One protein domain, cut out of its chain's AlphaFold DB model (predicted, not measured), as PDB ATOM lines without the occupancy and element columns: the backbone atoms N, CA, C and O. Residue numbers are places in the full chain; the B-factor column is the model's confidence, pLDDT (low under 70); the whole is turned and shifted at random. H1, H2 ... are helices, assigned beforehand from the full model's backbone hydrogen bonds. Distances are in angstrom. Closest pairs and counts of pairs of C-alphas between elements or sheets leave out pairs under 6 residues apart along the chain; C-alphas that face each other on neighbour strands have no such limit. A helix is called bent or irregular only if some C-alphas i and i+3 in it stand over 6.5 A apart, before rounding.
ATOM      1  N   ALA A  26      81.094  88.365 -20.405       96.69
ATOM      2  CA  ALA A  26      80.350  88.940 -19.283       96.69
ATOM      3  C   ALA A  26      81.144  88.854 -17.970       96.69
ATOM      4  O   ALA A  26      81.224  89.837 -17.231       96.69
ATOM      5  N   VAL A  27      81.777  87.705 -17.705       97.69
ATOM      6  CA  VAL A  27      82.650  87.516 -16.539       97.69
ATOM      7  C   VAL A  27      83.878  88.418 -16.626       97.69
ATOM      8  O   VAL A  27      84.188  89.100 -15.656       97.69
ATOM      9  N   GLN A  28      84.552  88.476 -17.776       97.44
ATOM     10  CA  GLN A  28      85.756  89.282 -17.962       97.44
ATOM     11  C   GLN A  28      85.485  90.779 -17.774       97.44
ATOM     12  O   GLN A  28      86.196  91.430 -17.011       97.44
ATOM     13  N   PHE A  29      84.456  91.332 -18.424       96.94
ATOM     14  CA  PHE A  29      84.109  92.747 -18.272       96.94
ATOM     15  C   PHE A  29      83.580  93.054 -16.869       96.94
ATOM     16  O   PHE A  29      83.983  94.051 -16.276       96.94
ATOM     17  N   GLY A  30      82.740  92.183 -16.299       97.19
ATOM     18  CA  GLY A  30      82.240  92.348 -14.934       97.19
ATOM     19  C   GLY A  30      83.363  92.341 -13.896       97.19
ATOM     20  O   GLY A  30      83.435  93.235 -13.052       97.19
ATOM     21  N   TYR A  31      84.280  91.376 -13.994       96.94
ATOM     22  CA  TYR A  31      85.453  91.301 -13.128       96.94
ATOM     23  C   TYR A  31      86.398  92.485 -13.346       96.94
ATOM     24  O   TYR A  31      86.871  93.056 -12.373       96.94
ATOM     25  N   GLY A  32      86.626  92.900 -14.595       96.19
ATOM     26  CA  GLY A  32      87.452  94.064 -14.917       96.19
ATOM     27  C   GLY A  32      86.923  95.351 -14.278       96.19
ATOM     28  O   GLY A  32      87.686  96.066 -13.637       96.19
ATOM     29  N   ILE A  33      85.613  95.605 -14.371       96.38
ATOM     30  CA  ILE A  33      84.964  96.755 -13.717       96.38
ATOM     31  C   ILE A  33      85.102  96.658 -12.197       96.38
ATOM     32  O   ILE A  33      85.471  97.635 -11.549       96.38
ATOM     33  N   TYR A  34      84.817  95.486 -11.621       96.38
ATOM     34  CA  TYR A  34      84.940  95.262 -10.182       96.38
ATOM     35  C   TYR A  34      86.372  95.507  -9.695       96.38
ATOM     36  O   TYR A  34      86.575  96.228  -8.716       96.38
ATOM     37  N   TYR A  35      87.361  94.943 -10.387       95.44
ATOM     38  CA  TYR A  35      88.761  95.057 -10.017       95.44
ATOM     39  C   TYR A  35      89.252  96.500 -10.144       95.44
ATOM     40  O   TYR A  35      89.845  97.038  -9.209       95.44
ATOM     41  N   ASP A  36      88.943  97.151 -11.269       92.81
ATOM     42  CA  ASP A  36      89.312  98.541 -11.507       92.81
ATOM     43  C   ASP A  36      88.702  99.473 -10.454       92.81
ATOM     44  O   ASP A  36      89.399 100.315  -9.892       92.81
ATOM     45  N   TYR A  37      87.423  99.294 -10.125       91.56
ATOM     46  CA  TYR A  37      86.740 100.148  -9.160       91.56
ATOM     47  C   TYR A  37      87.253  99.974  -7.722       91.56
ATOM     48  O   TYR A  37      87.360 100.963  -6.998       91.56
ATOM     49  N   ASN A  38      87.570  98.743  -7.303       92.25
ATOM     50  CA  ASN A  38      87.896  98.441  -5.902       92.25
ATOM     51  C   ASN A  38      89.399  98.439  -5.590       92.25
ATOM     52  O   ASN A  38      89.778  98.797  -4.475       92.25
ATOM     53  N   TYR A  39      90.249  98.040  -6.538       90.38
ATOM     54  CA  TYR A  39      91.673  97.790  -6.275       90.38
ATOM     55  C   TYR A  39      92.613  98.713  -7.050       90.38
ATOM     56  O   TYR A  39      93.715  98.986  -6.576       90.38
ATOM     57  N   VAL A  40      92.209  99.225  -8.217       87.50
ATOM     58  CA  VAL A  40      93.077 100.102  -9.016       87.50
ATOM     59  C   VAL A  40      93.016 101.526  -8.476       87.50
ATOM     60  O   VAL A  40      92.091 102.294  -8.765       87.50
ATOM     61  N   GLN A  41      94.042 101.880  -7.709       81.81
ATOM     62  CA  GLN A  41      94.267 103.224  -7.191       81.81
ATOM     63  C   GLN A  41      95.469 103.855  -7.890       81.81
ATOM     64  O   GLN A  41      96.533 103.248  -7.987       81.81
ATOM     65  N   PHE A  42      95.295 105.083  -8.375       73.19
ATOM     66  CA  PHE A  42      96.400 105.849  -8.942       73.19
ATOM     67  C   PHE A  42      97.173 106.553  -7.825       73.19
ATOM     68  O   PHE A  42      96.542 107.063  -6.895       73.19
ATOM     69  N   PRO A  43      98.512 106.620  -7.912       73.88
ATOM     70  CA  PRO A  43      99.315 107.347  -6.941       73.88
ATOM     71  C   PRO A  43      98.926 108.830  -6.948       73.88
ATOM     72  O   PRO A  43      99.000 109.514  -7.966       73.88
ATOM     73  N   THR A  44      98.475 109.320  -5.796       71.62
ATOM     74  CA  THR A  44      98.117 110.731  -5.568       71.62
ATOM     75  C   THR A  44      99.083 111.436  -4.620       71.62
ATOM     76  O   THR A  44      98.901 112.623  -4.356       71.62
ATOM     77  N   SER A  45     100.079 110.712  -4.099       69.31
ATOM     78  CA  SER A  45     101.031 111.196  -3.098       69.31
ATOM     79  C   SER A  45     101.963 112.272  -3.645       69.31
ATOM     80  O   SER A  45     102.206 113.253  -2.952       69.31
ATOM     81  N   GLU A  46     102.427 112.122  -4.887       73.69
ATOM     82  CA  GLU A  46     103.301 113.102  -5.535       73.69
ATOM     83  C   GLU A  46     102.513 113.942  -6.554       73.69
ATOM     84  O   GLU A  46     101.833 113.370  -7.418       73.69
ATOM     85  N   PRO A  47     102.596 115.287  -6.508       72.75
ATOM     86  CA  PRO A  47     101.873 116.169  -7.428       72.75
ATOM     87  C   PRO A  47     102.152 115.879  -8.908       72.75
ATOM     88  O   PRO A  47     101.249 115.972  -9.736       72.75
ATOM     89  N   GLU A  48     103.382 115.484  -9.229       70.88
ATOM     90  CA  GLU A  48     103.847 115.128 -10.576       70.88
ATOM     91  C   GLU A  48     103.303 113.790 -11.097       70.88
ATOM     92  O   GLU A  48     103.174 113.606 -12.305       70.88
ATOM     93  N   MET A  49     102.903 112.881 -10.201       69.69
ATOM     94  CA  MET A  49     102.224 111.631 -10.557       69.69
ATOM     95  C   MET A  49     100.702 111.793 -10.647       69.69
ATOM     96  O   MET A  49     100.001 110.878 -11.087       69.69
ATOM     97  N   ARG A  50     100.163 112.963 -10.272       73.75
ATOM     98  CA  ARG A  50      98.725 113.239 -10.309       73.75
ATOM     99  C   ARG A  50      98.262 113.572 -11.727       73.75
ATOM    100  O   ARG A  50      97.920 114.706 -12.050       73.75
ATOM    101  N   ILE A  51      98.161 112.537 -12.550       71.69
ATOM    102  CA  ILE A  51      97.712 112.603 -13.949       71.69
ATOM    103  C   ILE A  51      96.268 113.088 -14.137       71.69
ATOM    104  O   ILE A  51      95.892 113.498 -15.235       71.69
ATOM    105  N   HIS A  52      95.435 113.072 -13.091       71.12
ATOM    106  CA  HIS A  52      94.012 113.370 -13.236       71.12
ATOM    107  C   HIS A  52      93.432 114.213 -12.101       71.12
ATOM    108  O   HIS A  52      93.755 114.050 -10.925       71.12
ATOM    109  N   HIS A  53      92.486 115.085 -12.461       70.44
ATOM    110  CA  HIS A  53      91.708 115.848 -11.492       70.44
ATOM    111  C   HIS A  53      90.771 114.922 -10.679       70.44
ATOM    112  O   HIS A  53      90.121 114.067 -11.288       70.44
ATOM    113  N   PRO A  54      90.630 115.078  -9.348       72.38
ATOM    114  CA  PRO A  54      89.830 114.161  -8.517       72.38
ATOM    115  C   PRO A  54      88.328 114.140  -8.841       72.38
ATOM    116  O   PRO A  54      87.633 113.162  -8.575       72.38
ATOM    117  N   TRP A  55      87.810 115.226  -9.413       79.38
ATOM    118  CA  TRP A  55      86.383 115.371  -9.693       79.38
ATOM    119  C   TRP A  55      85.895 114.391 -10.775       79.38
ATOM    120  O   TRP A  55      86.562 114.203 -11.794       79.38
ATOM    121  N   GLY A  56      84.733 113.772 -10.543       78.12
ATOM    122  CA  GLY A  56      84.074 112.838 -11.469       78.12
ATOM    123  C   GLY A  56      84.520 111.370 -11.378       78.12
ATOM    124  O   GLY A  56      83.923 110.518 -12.035       78.12
ATOM    125  N   GLY A  57      85.530 111.048 -10.560       85.69
ATOM    126  CA  GLY A  57      85.979 109.667 -10.336       85.69
ATOM    127  C   GLY A  57      86.319 108.915 -11.630       85.69
ATOM    128  O   GLY A  57      86.839 109.505 -12.576       85.69
ATOM    129  N   LYS A  58      86.020 107.610 -11.677       86.88
ATOM    130  CA  LYS A  58      86.237 106.751 -12.860       86.88
ATOM    131  C   LYS A  58      85.155 106.909 -13.939       86.88
ATOM    132  O   LYS A  58      85.431 106.701 -15.114       86.88
ATOM    133  N   PHE A  59      83.954 107.361 -13.575       90.12
ATOM    134  CA  PHE A  59      82.819 107.523 -14.499       90.12
ATOM    135  C   PHE A  59      82.996 108.633 -15.537       90.12
ATOM    136  O   PHE A  59      82.266 108.670 -16.522       90.12
ATOM    137  N   LYS A  60      83.970 109.524 -15.350       89.81
ATOM    138  CA  LYS A  60      84.316 110.528 -16.361       89.81
ATOM    139  C   LYS A  60      85.057 109.944 -17.570       89.81
ATOM    140  O   LYS A  60      85.152 110.615 -18.592       89.81
ATOM    141  N   TYR A  61      85.627 108.741 -17.453       90.62
ATOM    142  CA  TYR A  61      86.399 108.140 -18.535       90.62
ATOM    143  C   TYR A  61      85.496 107.336 -19.455       90.62
ATOM    144  O   TYR A  61      84.820 106.398 -19.028       90.62
ATOM    145  N   LEU A  62      85.557 107.657 -20.745       94.00
ATOM    146  CA  LEU A  62      84.803 106.933 -21.757       94.00
ATOM    147  C   LEU A  62      85.226 105.457 -21.847       94.00
ATOM    148  O   LEU A  62      84.388 104.620 -22.136       94.00
ATOM    149  N   THR A  63      86.477 105.123 -21.511       93.12
ATOM    150  CA  THR A  63      86.971 103.737 -21.382       93.12
ATOM    151  C   THR A  63      86.242 102.949 -20.292       93.12
ATOM    152  O   THR A  63      85.890 101.788 -20.488       93.12
ATOM    153  N   PHE A  64      85.987 103.574 -19.140       94.19
ATOM    154  CA  PHE A  64      85.272 102.934 -18.037       94.19
ATOM    155  C   PHE A  64      83.782 102.781 -18.361       94.19
ATOM    156  O   PHE A  64      83.187 101.736 -18.104       94.19
ATOM    157  N   LEU A  65      83.188 103.801 -18.990       96.00
ATOM    158  CA  LEU A  65      81.813 103.727 -19.487       96.00
ATOM    159  C   LEU A  65      81.659 102.673 -20.592       96.00
ATOM    160  O   LEU A  65      80.676 101.935 -20.578       96.00
ATOM    161  N   ASP A  66      82.630 102.555 -21.502       96.56
ATOM    162  CA  ASP A  66      82.667 101.504 -22.522       96.56
ATOM    163  C   ASP A  66      82.646 100.123 -21.869       96.56
ATOM    164  O   ASP A  66      81.771  99.321 -22.180       96.56
ATOM    165  N   ALA A  67      83.507  99.871 -20.877       96.50
ATOM    166  CA  ALA A  67      83.522  98.596 -20.158       96.50
ATOM    167  C   ALA A  67      82.150  98.246 -19.553       96.50
ATOM    168  O   ALA A  67      81.699  97.104 -19.676       96.50
ATOM    169  N   ILE A  68      81.450  99.222 -18.957       96.94
ATOM    170  CA  ILE A  68      80.085  99.039 -18.434       96.94
ATOM    171  C   ILE A  68      79.106  98.690 -19.562       96.94
ATOM    172  O   ILE A  68      78.320  97.752 -19.422       96.94
ATOM    173  N   ILE A  69      79.155  99.407 -20.687       96.81
ATOM    174  CA  ILE A  69      78.298  99.143 -21.851       96.81
ATOM    175  C   ILE A  69      78.559  97.734 -22.406       96.81
ATOM    176  O   ILE A  69      77.600  97.006 -22.673       96.81
ATOM    177  N   GLN A  70      79.824  97.313 -22.520       97.06
ATOM    178  CA  GLN A  70      80.192  95.961 -22.951       97.06
ATOM    179  C   GLN A  70      79.669  94.901 -21.974       97.06
ATOM    180  O   GLN A  70      79.059  93.921 -22.402       97.06
ATOM    181  N   ALA A  71      79.838  95.102 -20.662       96.88
ATOM    182  CA  ALA A  71      79.317  94.183 -19.651       96.88
ATOM    183  C   ALA A  71      77.797  94.010 -19.782       96.88
ATOM    184  O   ALA A  71      77.301  92.884 -19.841       96.88
ATOM    185  N   LEU A  72      77.059  95.118 -19.903       96.06
ATOM    186  CA  LEU A  72      75.611  95.096 -20.115       96.06
ATOM    187  C   LEU A  72      75.243  94.366 -21.412       96.06
ATOM    188  O   LEU A  72      74.333  93.536 -21.407       96.06
ATOM    189  N   TYR A  73      75.964  94.618 -22.506       96.19
ATOM    190  CA  TYR A  73      75.739  93.944 -23.782       96.19
ATOM    191  C   TYR A  73      75.912  92.426 -23.684       96.19
ATOM    192  O   TYR A  73      75.043  91.676 -24.144       96.19
ATOM    193  N   TYR A  74      76.991  91.951 -23.062       95.94
ATOM    194  CA  TYR A  74      77.247  90.517 -22.936       95.94
ATOM    195  C   TYR A  74      76.296  89.831 -21.951       95.94
ATOM    196  O   TYR A  74      75.873  88.708 -22.217       95.94
ATOM    197  N   ILE A  75      75.859  90.514 -20.887       94.50
ATOM    198  CA  ILE A  75      74.800  90.014 -19.993       94.50
ATOM    199  C   ILE A  75      73.481  89.857 -20.759       94.50
ATOM    200  O   ILE A  75      72.861  88.795 -20.711       94.50
ATOM    201  N   VAL A  76      73.060  90.877 -21.514       92.81
ATOM    202  CA  VAL A  76      71.842  90.815 -22.340       92.81
ATOM    203  C   VAL A  76      71.958  89.717 -23.401       92.81
ATOM    204  O   VAL A  76      70.990  89.004 -23.664       92.81
ATOM    205  N   SER A  77      73.141  89.545 -23.991       92.06
ATOM    206  CA  SER A  77      73.415  88.489 -24.970       92.06
ATOM    207  C   SER A  77      73.312  87.095 -24.353       92.06
ATOM    208  O   SER A  77      72.690  86.221 -24.952       92.06
ATOM    209  N   LEU A  78      73.826  86.911 -23.136       91.56
ATOM    210  CA  LEU A  78      73.727  85.663 -22.386       91.56
ATOM    211  C   LEU A  78      72.271  85.343 -22.013       91.56
ATOM    212  O   LEU A  78      71.808  84.228 -22.235       91.56
ATOM    213  N   VAL A  79      71.505  86.332 -21.537       89.38
ATOM    214  CA  VAL A  79      70.058  86.172 -21.288       89.38
ATOM    215  C   VAL A  79      69.329  85.788 -22.578       89.38
ATOM    216  O   VAL A  79      68.492  84.886 -22.575       89.38
ATOM    217  N   ASN A  80      69.665  86.427 -23.701       87.31
ATOM    218  CA  ASN A  80      69.081  86.107 -24.999       87.31
ATOM    219  C   ASN A  80      69.430  84.689 -25.485       87.31
ATOM    220  O   ASN A  80      68.664  84.129 -26.263       87.31
ATOM    221  N   ASP A  81      70.549  84.101 -25.061       85.25
ATOM    222  CA  ASP A  81      70.905  82.723 -25.422       85.25
ATOM    223  C   ASP A  81      70.035  81.681 -24.705       85.25
ATOM    224  O   ASP A  81      69.744  80.642 -25.292       85.25
ATOM    225  N   PHE A  82      69.588  81.968 -23.477       81.38
ATOM    226  CA  PHE A  82      68.720  81.073 -22.697       81.38
ATOM    227  C   PHE A  82      67.224  81.317 -22.927       81.38
ATOM    228  O   PHE A  82      66.429  80.382 -22.869       81.38
ATOM    229  N   VAL A  83      66.827  82.569 -23.176       70.94
ATOM    230  CA  VAL A  83      65.417  82.976 -23.342       70.94
ATOM    231  C   VAL A  83      64.999  83.024 -24.816       70.94
ATOM    232  O   VAL A  83      63.817  82.913 -25.140       70.94
ATOM    233  N   GLY A  84      65.947  83.217 -25.734       59.50
ATOM    234  CA  GLY A  84      65.668  83.366 -27.158       59.50
ATOM    235  C   GLY A  84      65.538  82.029 -27.880       59.50
ATOM    236  O   GLY A  84      66.395  81.156 -27.778       59.50
ATOM    237  N   THR A  85      64.508  81.892 -28.712       56.44
ATOM    238  CA  THR A  85      64.486  80.857 -29.749       56.44
ATOM    239  C   THR A  85      65.552  81.189 -30.803       56.44
ATOM    240  O   THR A  85      65.514  82.245 -31.438       56.44
ATOM    241  N   ASN A  86      66.531  80.297 -30.998       54.66
ATOM    242  CA  ASN A  86      67.618  80.441 -31.984       54.66
ATOM    243  C   ASN A  86      67.160  80.162 -33.432       54.66
ATOM    244  O   ASN A  86      67.913  79.629 -34.245       54.66
ATOM    245  N   GLU A  87      65.925  80.518 -33.782       56.75
ATOM    246  CA  GLU A  87      65.492  80.461 -35.175       56.75
ATOM    247  C   GLU A  87      66.145  81.603 -35.970       56.75
ATOM    248  O   GLU A  87      66.235  82.751 -35.517       56.75
ATOM    249  N   LEU A  88      66.626  81.285 -37.177       53.75
ATOM    250  CA  LEU A  88      67.296  82.240 -38.070       53.75
ATOM    251  C   LEU A  88      66.349  83.364 -38.530       53.75
ATOM    252  O   LEU A  88      66.807  84.455 -38.868       53.75
ATOM    253  N   THR A  89      65.030  83.137 -38.502       49.78
ATOM    254  CA  THR A  89      64.013  84.123 -38.904       49.78
ATOM    255  C   THR A  89      62.697  83.910 -38.139       49.78
ATOM    256  O   THR A  89      61.731  83.387 -38.696       49.78
ATOM    257  N   PRO A  90      62.611  84.293 -36.853       57.22
ATOM    258  CA  PRO A  90      61.351  84.219 -36.130       57.22
ATOM    259  C   PRO A  90      60.400  85.288 -36.685       57.22
ATOM    260  O   PRO A  90      60.782  86.449 -36.835       57.22
ATOM    261  N   LYS A  91      59.135  84.928 -36.951       54.97
ATOM    262  CA  LYS A  91      58.103  85.872 -37.442       54.97
ATOM    263  C   LYS A  91      57.920  87.100 -36.535       54.97
ATOM    264  O   LYS A  91      57.442  88.134 -36.995       54.97
ATOM    265  N   LYS A  92      58.288  86.989 -35.253       62.53
ATOM    266  CA  LYS A  92      58.390  88.093 -34.293       62.53
ATOM    267  C   LYS A  92      59.679  87.920 -33.481       62.53
ATOM    268  O   LYS A  92      59.735  86.996 -32.669       62.53
ATOM    269  N   PRO A  93      60.718  88.747 -33.682       65.19
ATOM    270  CA  PRO A  93      61.917  88.663 -32.860       65.19
ATOM    271  C   PRO A  93      61.570  89.004 -31.401       65.19
ATOM    272  O   PRO A  93      60.819  89.956 -31.165       65.19
ATOM    273  N   PRO A  94      62.098  88.259 -30.413       76.19
ATOM    274  CA  PRO A  94      61.877  88.572 -29.007       76.19
ATOM    275  C   PRO A  94      62.436  89.963 -28.675       76.19
ATOM    276  O   PRO A  94      63.464  90.376 -29.217       76.19
ATOM    277  N   ALA A  95      61.772  90.688 -27.770       81.69
ATOM    278  CA  ALA A  95      62.154  92.056 -27.400       81.69
ATOM    279  C   ALA A  95      63.618  92.153 -26.927       81.69
ATOM    280  O   ALA A  95      64.311  93.111 -27.265       81.69
ATOM    281  N   VAL A  96      64.106  91.115 -26.237       82.75
ATOM    282  CA  VAL A  96      65.499  90.997 -25.781       82.75
ATOM    283  C   VAL A  96      66.480  91.028 -26.957       82.75
ATOM    284  O   VAL A  96      67.469  91.750 -26.899       82.75
ATOM    285  N   ARG A  97      66.182  90.329 -28.062       82.06
ATOM    286  CA  ARG A  97      67.022  90.341 -29.271       82.06
ATOM    287  C   ARG A  97      67.079  91.733 -29.891       82.06
ATOM    288  O   ARG A  97      68.161  92.207 -30.209       82.06
ATOM    289  N   ARG A  98      65.934  92.413 -30.004       84.81
ATOM    290  CA  ARG A  98      65.877  93.781 -30.546       84.81
ATOM    291  C   ARG A  98      66.665  94.767 -29.681       84.81
ATOM    292  O   ARG A  98      67.372  95.611 -30.221       84.81
ATOM    293  N   PHE A  99      66.552  94.653 -28.360       89.31
ATOM    294  CA  PHE A  99      67.305  95.489 -27.429       89.31
ATOM    295  C   PHE A  99      68.810  95.213 -27.500       89.31
ATOM    296  O   PHE A  99      69.591  96.152 -27.597       89.31
ATOM    297  N   LYS A 100      69.210  93.936 -27.538       89.38
ATOM    298  CA  LYS A 100      70.602  93.509 -27.727       89.38
ATOM    299  C   LYS A 100      71.212  94.114 -28.995       89.38
ATOM    300  O   LYS A 100      72.303  94.676 -28.948       89.38
ATOM    301  N   ASP A 101      70.503  94.007 -30.118       90.50
ATOM    302  CA  ASP A 101      70.985  94.490 -31.415       90.50
ATOM    303  C   ASP A 101      71.060  96.028 -31.444       90.50
ATOM    304  O   ASP A 101      72.030  96.590 -31.952       90.50
ATOM    305  N   TRP A 102      70.089  96.716 -30.831       94.12
ATOM    306  CA  TRP A 102      70.135  98.170 -30.647       94.12
ATOM    307  C   TRP A 102      71.326  98.599 -29.783       94.12
ATOM    308  O   TRP A 102      72.077  99.486 -30.186       94.12
ATOM    309  N   LEU A 103      71.536  97.946 -28.637       94.00
ATOM    310  CA  LEU A 103      72.634  98.240 -27.713       94.00
ATOM    311  C   LEU A 103      73.998  98.077 -28.395       94.00
ATOM    312  O   LEU A 103      74.864  98.939 -28.251       94.00
ATOM    313  N   MET A 104      74.160  97.016 -29.192       94.31
ATOM    314  CA  MET A 104      75.368  96.798 -29.987       94.31
ATOM    315  C   MET A 104      75.603  97.920 -30.996       94.31
ATOM    316  O   MET A 104      76.673  98.519 -31.025       94.31
ATOM    317  N   ALA A 105      74.598  98.192 -31.831       94.94
ATOM    318  CA  ALA A 105      74.737  99.087 -32.973       94.94
ATOM    319  C   ALA A 105      74.908 100.554 -32.562       94.94
ATOM    320  O   ALA A 105      75.584 101.311 -33.252       94.94
ATOM    321  N   THR A 106      74.277 100.959 -31.458       95.19
ATOM    322  CA  THR A 106      74.225 102.368 -31.042       95.19
ATOM    323  C   THR A 106      75.269 102.744 -30.007       95.19
ATOM    324  O   THR A 106      75.744 103.876 -30.032       95.19
ATOM    325  N   LEU A 107      75.628 101.823 -29.108       95.25
ATOM    326  CA  LEU A 107      76.483 102.131 -27.964       95.25
ATOM    327  C   LEU A 107      77.750 101.278 -27.960       95.25
ATOM    328  O   LEU A 107      78.838 101.828 -28.100       95.25
ATOM    329  N   ALA A 108      77.627  99.953 -27.844       94.62
ATOM    330  CA  ALA A 108      78.788  99.096 -27.599       94.62
ATOM    331  C   ALA A 108      79.823  99.180 -28.730       94.62
ATOM    332  O   ALA A 108      81.009  99.344 -28.469       94.62
ATOM    333  N   PHE A 109      79.393  99.112 -29.992       95.69
ATOM    334  CA  PHE A 109      80.325  99.174 -31.114       95.69
ATOM    335  C   PHE A 109      80.911 100.583 -31.339       95.69
ATOM    336  O   PHE A 109      82.140 100.700 -31.380       95.69
ATOM    337  N   PRO A 110      80.106 101.663 -31.446       97.06
ATOM    338  CA  PRO A 110      80.644 103.002 -31.693       97.06
ATOM    339  C   PRO A 110      81.558 103.523 -30.578       97.06
ATOM    340  O   PRO A 110      82.552 104.187 -30.869       97.06
ATOM    341  N   VAL A 111      81.249 103.226 -29.312       96.81
ATOM    342  CA  VAL A 111      82.074 103.675 -28.183       96.81
ATOM    343  C   VAL A 111      83.392 102.901 -28.143       96.81
ATOM    344  O   VAL A 111      84.447 103.534 -28.078       96.81
ATOM    345  N   ALA A 112      83.360 101.572 -28.287       96.12
ATOM    346  CA  ALA A 112      84.571 100.753 -28.288       96.12
ATOM    347  C   ALA A 112      85.545 101.152 -29.403       96.12
ATOM    348  O   ALA A 112      86.745 101.300 -29.159       96.12
ATOM    349  N   ILE A 113      85.045 101.374 -30.626       97.19
ATOM    350  CA  ILE A 113      85.917 101.790 -31.730       97.19
ATOM    351  C   ILE A 113      86.448 103.211 -31.521       97.19
ATOM    352  O   ILE A 113      87.618 103.456 -31.797       97.19
ATOM    353  N   ASN A 114      85.641 104.138 -30.991       96.25
ATOM    354  CA  ASN A 114      86.092 105.495 -30.689       96.25
ATOM    355  C   ASN A 114      87.230 105.487 -29.660       96.25
ATOM    356  O   ASN A 114      88.282 106.081 -29.902       96.25
ATOM    357  N   VAL A 115      87.038 104.770 -28.552       95.88
ATOM    358  CA  VAL A 115      88.031 104.630 -27.485       95.88
ATOM    359  C   VAL A 115      89.298 103.963 -28.013       95.88
ATOM    360  O   VAL A 115      90.389 104.498 -27.828       95.88
ATOM    361  N   GLY A 116      89.162 102.832 -28.713       95.62
ATOM    362  CA  GLY A 116      90.293 102.083 -29.253       95.62
ATOM    363  C   GLY A 116      91.095 102.889 -30.273       95.62
ATOM    364  O   GLY A 116      92.309 103.023 -30.133       95.62
ATOM    365  N   VAL A 117      90.431 103.475 -31.272       96.94
ATOM    366  CA  VAL A 117      91.102 104.275 -32.307       96.94
ATOM    367  C   VAL A 117      91.777 105.491 -31.692       96.94
ATOM    368  O   VAL A 117      92.941 105.741 -31.995       96.94
ATOM    369  N   THR A 118      91.095 106.221 -30.807       95.25
ATOM    370  CA  THR A 118      91.669 107.419 -30.176       95.25
ATOM    371  C   THR A 118      92.894 107.062 -29.342       95.25
ATOM    372  O   THR A 118      93.938 107.689 -29.500       95.25
ATOM    373  N   PHE A 119      92.803 106.021 -28.509       94.25
ATOM    374  CA  PHE A 119      93.914 105.575 -27.673       94.25
ATOM    375  C   PHE A 119      95.137 105.185 -28.509       94.25
ATOM    376  O   PHE A 119      96.217 105.737 -28.308       94.25
ATOM    377  N   TRP A 120      94.971 104.274 -29.471       95.38
ATOM    378  CA  TRP A 120      96.094 103.776 -30.267       95.38
ATOM    379  C   TRP A 120      96.672 104.840 -31.198       95.38
ATOM    380  O   TRP A 120      97.884 104.876 -31.387       95.38
ATOM    381  N   THR A 121      95.837 105.733 -31.736       96.50
ATOM    382  CA  THR A 121      96.304 106.853 -32.566       96.50
ATOM    383  C   THR A 121      97.166 107.807 -31.748       96.50
ATOM    384  O   THR A 121      98.273 108.133 -32.168       96.50
ATOM    385  N   LEU A 122      96.699 108.220 -30.563       94.19
ATOM    386  CA  LEU A 122      97.480 109.091 -29.683       94.19
ATOM    387  C   LEU A 122      98.772 108.405 -29.242       94.19
ATOM    388  O   LEU A 122      99.830 109.012 -29.347       94.19
ATOM    389  N   TYR A 123      98.704 107.132 -28.845       92.56
ATOM    390  CA  TYR A 123      99.881 106.362 -28.446       92.56
ATOM    391  C   TYR A 123     100.927 106.251 -29.566       92.56
ATOM    392  O   TYR A 123     102.122 106.351 -29.304       92.56
ATOM    393  N   ALA A 124     100.486 106.045 -30.812       94.19
ATOM    394  CA  ALA A 124     101.372 105.925 -31.967       94.19
ATOM    395  C   ALA A 124     102.026 107.258 -32.368       94.19
ATOM    396  O   ALA A 124     103.147 107.246 -32.872       94.19
ATOM    397  N   ILE A 125     101.337 108.386 -32.161       94.75
ATOM    398  CA  ILE A 125     101.880 109.727 -32.421       94.75
ATOM    399  C   ILE A 125     102.843 110.126 -31.303       94.75
ATOM    400  O   ILE A 125     104.002 110.439 -31.567       94.75
ATOM    401  N   ASP A 126     102.359 110.114 -30.062       92.88
ATOM    402  CA  ASP A 126     103.141 110.429 -28.876       92.88
ATOM    403  C   ASP A 126     102.558 109.728 -27.643       92.88
ATOM    404  O   ASP A 126     101.499 110.085 -27.113       92.88
ATOM    405  N   ARG A 127     103.299 108.732 -27.150       89.94
ATOM    406  CA  ARG A 127     102.918 107.955 -25.968       89.94
ATOM    407  C   ARG A 127     102.713 108.822 -24.728       89.94
ATOM    408  O   ARG A 127     101.908 108.450 -23.880       89.94
ATOM    409  N   GLU A 128     103.411 109.953 -24.603       88.75
ATOM    410  CA  GLU A 128     103.346 110.798 -23.405       88.75
ATOM    411  C   GLU A 128     101.969 111.451 -23.220       88.75
ATOM    412  O   GLU A 128     101.601 111.781 -22.094       88.75
ATOM    413  N   LEU A 129     101.166 111.554 -24.288       85.81
ATOM    414  CA  LEU A 129      99.805 112.101 -24.241       85.81
ATOM    415  C   LEU A 129      98.811 111.197 -23.505       85.81
ATOM    416  O   LEU A 129      97.820 111.680 -22.960       85.81
ATOM    417  N   VAL A 130      99.051 109.885 -23.513       85.94
ATOM    418  CA  VAL A 130      98.172 108.887 -22.880       85.94
ATOM    419  C   VAL A 130      98.831 108.214 -21.683       85.94
ATOM    420  O   VAL A 130      98.139 107.819 -20.747       85.94
ATOM    421  N   PHE A 131     100.158 108.092 -21.696       84.81
ATOM    422  CA  PHE A 131     100.929 107.441 -20.650       84.81
ATOM    423  C   PHE A 131     102.284 108.144 -20.441       84.81
ATOM    424  O   PHE A 131     103.276 107.825 -21.108       84.81
ATOM    425  N   PRO A 132     102.339 109.123 -19.519       84.62
ATOM    426  CA  PRO A 132     103.564 109.845 -19.191       84.62
ATOM    427  C   PRO A 132     104.649 108.932 -18.606       84.62
ATOM    428  O   PRO A 132     104.379 108.123 -17.722       84.62
ATOM    429  N   LYS A 133     105.908 109.143 -19.010       84.19
ATOM    430  CA  LYS A 133     107.066 108.336 -18.567       84.19
ATOM    431  C   LYS A 133     107.301 108.346 -17.052       84.19
ATOM    432  O   LYS A 133     107.903 107.422 -16.520       84.19
ATOM    433  N   VAL A 134     106.824 109.377 -16.349       80.50
ATOM    434  CA  VAL A 134     106.900 109.462 -14.877       80.50
ATOM    435  C   VAL A 134     106.145 108.319 -14.187       80.50
ATOM    436  O   VAL A 134     106.434 108.004 -13.039       80.50
ATOM    437  N   LEU A 135     105.215 107.663 -14.890       79.62
ATOM    438  CA  LEU A 135     104.474 106.508 -14.384       79.62
ATOM    439  C   LEU A 135     105.172 105.169 -14.653       79.62
ATOM    440  O   LEU A 135     104.775 104.174 -14.051       79.62
ATOM    441  N   ASP A 136     106.221 105.125 -15.484       84.00
ATOM    442  CA  ASP A 136     106.985 103.899 -15.777       84.00
ATOM    443  C   ASP A 136     107.469 103.163 -14.502       84.00
ATOM    444  O   ASP A 136     107.438 101.935 -14.493       84.00
TER     445      ASP A 136
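Overview. This is residues 26 to 136 of the 141 residues of a protein of Drosophila sechellia (UniProt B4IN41). H2 lies between H1 on one side and the long, bent H3 on the other, and residues 86 to 92 stick out at one end. The printed part has 111 residues with three named helices, H1, H2, H3, and is all helix. It is loose, with a radius of gyration of the C-alphas of 18.4 A, and spans 61 by 31 by 22 A.

Arrangement. Look first at H3, residues 95 to 125, by its hydrogen bonds one helix but bent: C-alphas 106 and 109 are 6.9 A apart, and arms H3a, 95 to 106, and H3b, 109 to 125, stand at 25 degrees. H2, residues 62 to 83, touches H3a with residues 73 to 80 alone, closest C-alphas Asn 80 and Val 96, 6.1 A, a hairpin at a shallow tilt of 26 degrees. H2 touches H3b with residues 62 to 66 alone, closest C-alphas Asp 66 and Val 111, 6.1 A, at 36 degrees, only just steep. H1, residues 26 to 38, touches H2 in a hairpin, closest C-alphas Ala 26 and Tyr 74, 5.0 A, at 34.8 degrees, only just shallow; H1 is apart from both arms. In H1, H2, H3a and H3b every O i to N i+4 pair is within hydrogen-bond range.

Along the chain. Find C-alpha 26 at (80.350, 88.940, -19.283), where H1 begins; it measures 18.1 A. H2 measures 30.9 A, H3a 16.3 A and H3b 24.0 A, ending at C-alpha 125, (101.880, 109.727, -32.421).

Size, cuts and confidence. The printed part has no cut, and both links are long. Confidence is under 70 at residues 45, 49 and 84 to 93.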